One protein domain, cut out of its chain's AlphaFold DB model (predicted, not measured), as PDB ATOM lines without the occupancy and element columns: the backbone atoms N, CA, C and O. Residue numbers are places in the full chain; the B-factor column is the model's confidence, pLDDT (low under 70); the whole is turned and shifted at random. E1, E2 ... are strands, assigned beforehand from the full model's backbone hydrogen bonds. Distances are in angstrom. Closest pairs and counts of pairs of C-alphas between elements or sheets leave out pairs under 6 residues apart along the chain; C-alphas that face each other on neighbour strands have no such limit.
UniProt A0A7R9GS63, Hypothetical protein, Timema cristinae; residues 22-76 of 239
ATOM      1  N   LEU A  22     -49.387  29.920  18.225       60.44
ATOM      2  CA  LEU A  22     -48.728  28.629  18.025       60.44
ATOM      3  C   LEU A  22     -48.910  27.709  19.245       60.44
ATOM      4  O   LEU A  22     -49.112  28.179  20.365       60.44
ATOM      5  N   SER A  23     -48.804  26.393  19.035       71.06
ATOM      6  CA  SER A  23     -48.823  25.398  20.122       71.06
ATOM      7  C   SER A  23     -47.593  25.487  21.031       71.06
ATOM      8  O   SER A  23     -47.652  25.098  22.193       71.06
ATOM      9  N   GLU A  24     -46.490  26.014  20.503       58.31
ATOM     10  CA  GLU A  24     -45.253  26.305  21.221       58.31
ATOM     11  C   GLU A  24     -44.630  27.605  20.682       58.31
ATOM     12  O   GLU A  24     -44.843  27.943  19.513       58.31
ATOM     13  N   PRO A  25     -43.885  28.367  21.500       69.44
ATOM     14  CA  PRO A  25     -43.307  29.622  21.058       69.44
ATOM     15  C   PRO A  25     -42.082  29.382  20.178       69.44
ATOM     16  O   PRO A  25     -41.200  28.588  20.509       69.44
ATOM     17  N   VAL A  26     -41.957  30.167  19.112       74.94
ATOM     18  CA  VAL A  26     -40.720  30.250  18.335       74.94
ATOM     19  C   VAL A  26     -39.705  31.053  19.143       74.94
ATOM     20  O   VAL A  26     -39.783  32.277  19.259       74.94
ATOM     21  N   THR A  27     -38.751  30.336  19.733       77.94
ATOM     22  CA  THR A  27     -37.690  30.901  20.585       77.94
ATOM     23  C   THR A  27     -36.396  31.201  19.830       77.94
ATOM     24  O   THR A  27     -35.432  31.690  20.423       77.94
ATOM     25  N   ALA A  28     -36.364  30.920  18.523       72.25
ATOM     26  CA  ALA A  28     -35.251  31.280  17.661       72.25
ATOM     27  C   ALA A  28     -35.047  32.799  17.691       72.25
ATOM     28  O   ALA A  28     -35.995  33.574  17.555       72.25
ATOM     29  N   LYS A  29     -33.797  33.208  17.907       72.69
ATOM     30  CA  LYS A  29     -33.402  34.611  17.963       72.69
ATOM     31  C   LYS A  29     -32.678  34.981  16.687       72.69
ATOM     32  O   LYS A  29     -31.673  34.357  16.348       72.69
ATOM     33  N   GLU A  30     -33.137  36.038  16.047       73.88
ATOM     34  CA  GLU A  30     -32.397  36.693  14.981       73.88
ATOM     35  C   GLU A  30     -31.648  37.866  15.589       73.88
ATOM     36  O   GLU A  30     -32.246  38.840  16.042       73.88
ATOM     37  N   SER A  31     -30.327  37.741  15.661       72.94
ATOM     38  CA  SER A  31     -29.463  38.752  16.260       72.94
ATOM     39  C   SER A  31     -28.576  39.380  15.198       72.94
ATOM     40  O   SER A  31     -27.986  38.674  14.382       72.94
ATOM     41  N   ALA A  32     -28.432  40.698  15.245       67.56
ATOM     42  CA  ALA A  32     -27.538  41.446  14.376       67.56
ATOM     43  C   ALA A  32     -26.661  42.380  15.209       67.56
ATOM     44  O   ALA A  32     -27.048  42.835  16.285       67.56
ATOM     45  N   CYS A  33     -25.464  42.683  14.715       67.06
ATOM     46  CA  CYS A  33     -24.617  43.709  15.304       67.06
ATOM     47  C   CYS A  33     -23.993  44.582  14.217       67.06
ATOM     48  O   CYS A  33     -23.686  44.123  13.117       67.06
ATOM     49  N   CYS A  34     -23.824  45.863  14.520       67.75
ATOM     50  CA  CYS A  34     -23.151  46.816  13.650       67.75
ATOM     51  C   CYS A  34     -22.377  47.833  14.496       67.75
ATOM     52  O   CYS A  34     -22.698  48.068  15.661       67.75
ATOM     53  N   GLN A  35     -21.310  48.408  13.943       64.12
ATOM     54  CA  GLN A  35     -20.479  49.368  14.669       64.12
ATOM     55  C   GLN A  35     -19.858  50.414  13.742       64.12
ATOM     56  O   GLN A  35     -19.571  50.131  12.580       64.12
ATOM     57  N   ASN A  36     -19.612  51.604  14.283       73.25
ATOM     58  CA  ASN A  36     -18.782  52.647  13.688       73.25
ATOM     59  C   ASN A  36     -17.744  53.126  14.728       73.25
ATOM     60  O   ASN A  36     -17.577  52.513  15.783       73.25
ATOM     61  N   SER A  37     -17.016  54.209  14.443       72.56
ATOM     62  CA  SER A  37     -15.996  54.739  15.359       72.56
ATOM     63  C   SER A  37     -16.553  55.296  16.678       72.56
ATOM     64  O   SER A  37     -15.777  55.518  17.603       72.56
ATOM     65  N   GLN A  38     -17.864  55.540  16.771       66.19
ATOM     66  CA  GLN A  38     -18.517  56.164  17.927       66.19
ATOM     67  C   GLN A  38     -19.492  55.228  18.659       66.19
ATOM     68  O   GLN A  38     -19.720  55.393  19.854       66.19
ATOM     69  N   LEU A  39     -20.071  54.252  17.962       59.94
ATOM     70  CA  LEU A  39     -21.197  53.441  18.413       59.94
ATOM     71  C   LEU A  39     -20.951  51.965  18.098       59.94
ATOM     72  O   LEU A  39     -20.503  51.609  17.008       59.94
ATOM     73  N   LYS A  40     -21.315  51.100  19.043       64.12
ATOM     74  CA  LYS A  40     -21.467  49.656  18.844       64.12
ATOM     75  C   LYS A  40     -22.904  49.295  19.174       64.12
ATOM     76  O   LYS A  40     -23.386  49.652  20.244       64.12
ATOM     77  N   VAL A  41     -23.576  48.612  18.260       66.94
ATOM     78  CA  VAL A  41     -25.014  48.356  18.319       66.94
ATOM     79  C   VAL A  41     -25.259  46.868  18.139       66.94
ATOM     80  O   VAL A  41     -24.675  46.236  17.259       66.94
ATOM     81  N   GLY A  42     -26.121  46.313  18.985       67.75
ATOM     82  CA  GLY A  42     -26.631  44.955  18.869       67.75
ATOM     83  C   GLY A  42     -28.153  44.966  18.910       67.75
ATOM     84  O   GLY A  42     -28.739  45.703  19.702       67.75
ATOM     85  N   SER A  43     -28.786  44.150  18.077       74.38
ATOM     86  CA  SER A  43     -30.212  43.837  18.146       74.38
ATOM     87  C   SER A  43     -30.427  42.339  18.226       74.38
ATOM     88  O   SER A  43     -29.597  41.544  17.787       74.38
ATOM     89  N   SER A  44     -31.564  41.965  18.801       77.50
ATOM     90  CA  SER A  44     -32.070  40.602  18.788       77.50
ATOM     91  C   SER A  44     -33.591  40.658  18.748       77.50
ATOM     92  O   SER A  44     -34.183  41.420  19.512       77.50
ATOM     93  N   CYS A  45     -34.213  39.883  17.869       78.31
ATOM     94  CA  CYS A  45     -35.662  39.738  17.801       78.31
ATOM     95  C   CYS A  45     -36.065  38.260  17.873       78.31
ATOM     96  O   CYS A  45     -35.298  37.372  17.500       78.31
ATOM     97  N   MET A  46     -37.250  37.997  18.426       82.56
ATOM     98  CA  MET A  46     -37.775  36.655  18.687       82.56
ATOM     99  C   MET A  46     -39.295  36.682  18.523       82.56
ATOM    100  O   MET A  46     -39.951  37.520  19.130       82.56
ATOM    101  N   GLN A  47     -39.842  35.756  17.736       78.25
ATOM    102  CA  GLN A  47     -41.261  35.748  17.355       78.25
ATOM    103  C   GLN A  47     -42.211  35.359  18.498       78.25
ATOM    104  O   GLN A  47     -43.326  35.875  18.604       78.25
ATOM    105  N   GLY A  48     -41.797  34.440  19.371       82.25
ATOM    106  CA  GLY A  48     -42.630  33.990  20.483       82.25
ATOM    107  C   GLY A  48     -43.875  33.228  20.014       82.25
ATOM    108  O   GLY A  48     -43.790  32.337  19.175       82.25
ATOM    109  N   TRP A  49     -45.031  33.531  20.603       74.25
ATOM    110  CA  TRP A  49     -46.268  32.747  20.450       74.25
ATOM    111  C   TRP A  49     -47.128  33.131  19.240       74.25
ATOM    112  O   TRP A  49     -48.159  32.501  18.988       74.25
ATOM    113  N   ARG A  50     -46.749  34.188  18.516       70.38
ATOM    114  CA  ARG A  50     -47.500  34.679  17.357       70.38
ATOM    115  C   ARG A  50     -47.260  33.780  16.149       70.38
ATOM    116  O   ARG A  50     -46.176  33.226  15.995       70.38
ATOM    117  N   ILE A  51     -48.270  33.647  15.288       73.00
ATOM    118  CA  ILE A  51     -48.166  32.846  14.056       73.00
ATOM    119  C   ILE A  51     -47.118  33.441  13.107       73.00
ATOM    120  O   ILE A  51     -46.338  32.695  12.523       73.00
ATOM    121  N   ASN A  52     -47.067  34.773  13.018       76.06
ATOM    122  CA  ASN A  52     -46.133  35.508  12.172       76.06
ATOM    123  C   ASN A  52     -45.302  36.485  13.013       76.06
ATOM    124  O   ASN A  52     -45.789  37.023  14.009       76.06
ATOM    125  N   MET A  53     -44.060  36.722  12.586       75.44
ATOM    126  CA  MET A  53     -43.213  37.797  13.096       75.44
ATOM    127  C   MET A  53     -43.516  39.078  12.317       75.44
ATOM    128  O   MET A  53     -43.148  39.192  11.150       75.44
ATOM    129  N   GLU A  54     -44.221  40.017  12.943       77.88
ATOM    130  CA  GLU A  54     -44.595  41.299  12.322       77.88
ATOM    131  C   GLU A  54     -43.641  42.436  12.728       77.88
ATOM    132  O   GLU A  54     -43.634  43.497  12.100       77.88
ATOM    133  N   ASP A  55     -42.803  42.201  13.743       74.81
ATOM    134  CA  ASP A  55     -41.843  43.185  14.226       74.81
ATOM    135  C   ASP A  55     -40.665  43.327  13.262       74.81
ATOM    136  O   ASP A  55     -40.119  42.352  12.738       74.81
ATOM    137  N   SER A  56     -40.198  44.560  13.091       74.00
ATOM    138  CA  SER A  56     -38.980  44.854  12.340       74.00
ATOM    139  C   SER A  56     -38.143  45.920  13.037       74.00
ATOM    140  O   SER A  56     -38.604  46.635  13.926       74.00
ATOM    141  N   HIS A  57     -36.870  46.024  12.661       70.06
ATOM    142  CA  HIS A  57     -35.964  47.015  13.230       70.06
ATOM    143  C   HIS A  57     -35.012  47.575  12.172       70.06
ATOM    144  O   HIS A  57     -34.761  46.955  11.141       70.06
ATOM    145  N   THR A  58     -34.477  48.770  12.409       72.62
ATOM    146  CA  THR A  58     -33.529  49.438  11.508       72.62
ATOM    147  C   THR A  58     -32.398  50.075  12.300       72.62
ATOM    148  O   THR A  58     -32.641  50.760  13.293       72.62
ATOM    149  N   HIS A  59     -31.169  49.883  11.810       68.12
ATOM    150  CA  HIS A  59     -29.950  50.494  12.341       68.12
ATOM    151  C   HIS A  59     -29.237  51.260  11.232       68.12
ATOM    152  O   HIS A  59     -28.705  50.657  10.302       68.12
ATOM    153  N   ILE A  60     -29.198  52.584  11.333       74.88
ATOM    154  CA  ILE A  60     -28.443  53.449  10.426       74.88
ATOM    155  C   ILE A  60     -27.418  54.199  11.265       74.88
ATOM    156  O   ILE A  60     -27.756  55.087  12.038       74.88
ATOM    157  N   LEU A  61     -26.147  53.835  11.134       67.75
ATOM    158  CA  LEU A  61     -25.076  54.391  11.968       67.75
ATOM    159  C   LEU A  61     -24.572  55.765  11.505       67.75
ATOM    160  O   LEU A  61     -23.772  56.382  12.204       67.75
ATOM    161  N   SER A  62     -24.982  56.204  10.317       72.75
ATOM    162  CA  SER A  62     -24.602  57.482   9.721       72.75
ATOM    163  C   SER A  62     -25.661  57.855   8.688       72.75
ATOM    164  O   SER A  62     -25.890  57.096   7.742       72.75
ATOM    165  N   LEU A  63     -26.361  58.969   8.902       71.50
ATOM    166  CA  LEU A  63     -27.352  59.445   7.943       71.50
ATOM    167  C   LEU A  63     -26.654  60.080   6.727       71.50
ATOM    168  O   LEU A  63     -25.635  60.750   6.902       71.50
ATOM    169  N   PRO A  64     -27.205  59.936   5.505       70.12
ATOM    170  CA  PRO A  64     -26.608  60.512   4.295       70.12
ATOM    171  C   PRO A  64     -26.425  62.034   4.371       70.12
ATOM    172  O   PRO A  64     -25.409  62.552   3.914       70.12
ATOM    173  N   ASP A  65     -27.389  62.727   4.985       69.56
ATOM    174  CA  ASP A  65     -27.403  64.190   5.106       69.56
ATOM    175  C   ASP A  65     -26.742  64.703   6.401       69.56
ATOM    176  O   ASP A  65     -26.423  65.886   6.507       69.56
ATOM    177  N   ASP A  66     -26.524  63.825   7.388       69.06
ATOM    178  CA  ASP A  66     -25.847  64.147   8.651       69.06
ATOM    179  C   ASP A  66     -25.026  62.946   9.151       69.06
ATOM    180  O   ASP A  66     -25.509  62.130   9.948       69.06
ATOM    181  N   PRO A  67     -23.761  62.828   8.706       71.12
ATOM    182  CA  PRO A  67     -22.935  61.671   9.017       71.12
ATOM    183  C   PRO A  67     -22.611  61.497  10.506       71.12
ATOM    184  O   PRO A  67     -22.189  60.409  10.905       71.12
ATOM    185  N   GLY A  68     -22.786  62.553  11.312       69.81
ATOM    186  CA  GLY A  68     -22.598  62.531  12.764       69.81
ATOM    187  C   GLY A  68     -23.800  61.982  13.533       69.81
ATOM    188  O   GLY A  68     -23.692  61.761  14.740       69.81
ATOM    189  N   THR A  69     -24.921  61.743  12.853       63.31
ATOM    190  CA  THR A  69     -26.166  61.285  13.468       63.31
ATOM    191  C   THR A  69     -26.471  59.843  13.077       63.31
ATOM    192  O   THR A  69     -26.414  59.459  11.908       63.31
ATOM    193  N   ALA A  70     -26.837  59.048  14.081       66.12
ATOM    194  CA  ALA A  70     -27.334  57.691  13.913       66.12
ATOM    195  C   ALA A  70     -28.858  57.642  14.110       66.12
ATOM    196  O   ALA A  70     -29.420  58.387  14.915       66.12
ATOM    197  N   PHE A  71     -29.518  56.745  13.382       67.31
ATOM    198  CA  PHE A  71     -30.950  56.490  13.452       67.31
ATOM    199  C   PHE A  71     -31.214  55.027  13.811       67.31
ATOM    200  O   PHE A  71     -30.664  54.108  13.200       67.31
ATOM    201  N   PHE A  72     -32.098  54.830  14.785       73.50
ATOM    202  CA  PHE A  72     -32.539  53.521  15.247       73.50
ATOM    203  C   PHE A  72     -34.060  53.511  15.312       73.50
ATOM    204  O   PHE A  72     -34.664  54.467  15.801       73.50
ATOM    205  N   GLY A  73     -34.671  52.435  14.825       70.00
ATOM    206  CA  GLY A  73     -36.118  52.259  14.840       70.00
ATOM    207  C   GLY A  73     -36.492  50.821  15.163       70.00
ATOM    208  O   GLY A  73     -35.854  49.894  14.666       70.00
ATOM    209  N   VAL A  74     -37.522  50.653  15.988       78.00
ATOM    210  CA  VAL A  74     -38.194  49.374  16.237       78.00
ATOM    211  C   VAL A  74     -39.657  49.573  15.874       78.00
ATOM    212  O   VAL A  74     -40.270  50.553  16.300       78.00
ATOM    213  N   TYR A  75     -40.181  48.674  15.056       69.75
ATOM    214  CA  TYR A  75     -41.524  48.730  14.506       69.75
ATOM    215  C   TYR A  75     -42.279  47.497  14.999       69.75
ATOM    216  O   TYR A  75     -41.884  46.383  14.669       69.75
ATOM    217  N   ASP A  76     -43.322  47.714  15.799       78.62
ATOM    218  CA  ASP A  76     -44.255  46.681  16.269       78.62
ATOM    219  C   ASP A  76     -45.383  46.581  15.240       78.62
ATOM    220  O   ASP A  76     -46.164  47.525  15.052       78.62
TER     221      ASP A  76
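This is residues 22 to 76 of the 239 residues of the protein "Hypothetical protein" of Timema cristinae (UniProt A0A7R9GS63). Two hairpins, a long one of E1 and E2 and a short one of E3 and E4, run lengthwise in a loose rod, with few contacts between them. The printed part has 55 residues, no named helix and four strands, E1 to E4 in chain order, in two antiparallel two-stranded sheets: all strand. The radius of gyration of the C-alphas is 14.5 A, and the spans are 46 by 18 by 9 A.

Find C-alpha 22 at (-48.728, 28.629, 18.025); from there E1, residues 22 to 35, runs 35.2 A. E2, residues 40 to 50, covers 30.1 A. Next come E3, residues 56 to 60, and E4, residues 71 to 75, ending at C-alpha 75, (-41.524, 48.730, 14.506).

In the hairpin of E1 and E2, antiparallel at 169 degrees, look for N 30 and O 45, 2.9 A apart, within hydrogen-bond range. In that of E3 and E4, at 178 degrees, find N 60 and O 71 at 2.8 A. E2 and E3 are near each other, with 9 pairs of C-alphas within 10 A. E4 is apart from E1 and E2.

C-alphas 23 and 65, the two farthest apart, are 46.8 A apart. The printed part has no cut and no long link. Its mean pLDDT is 71.3, with 21 residues under 70, among them 38 to 42.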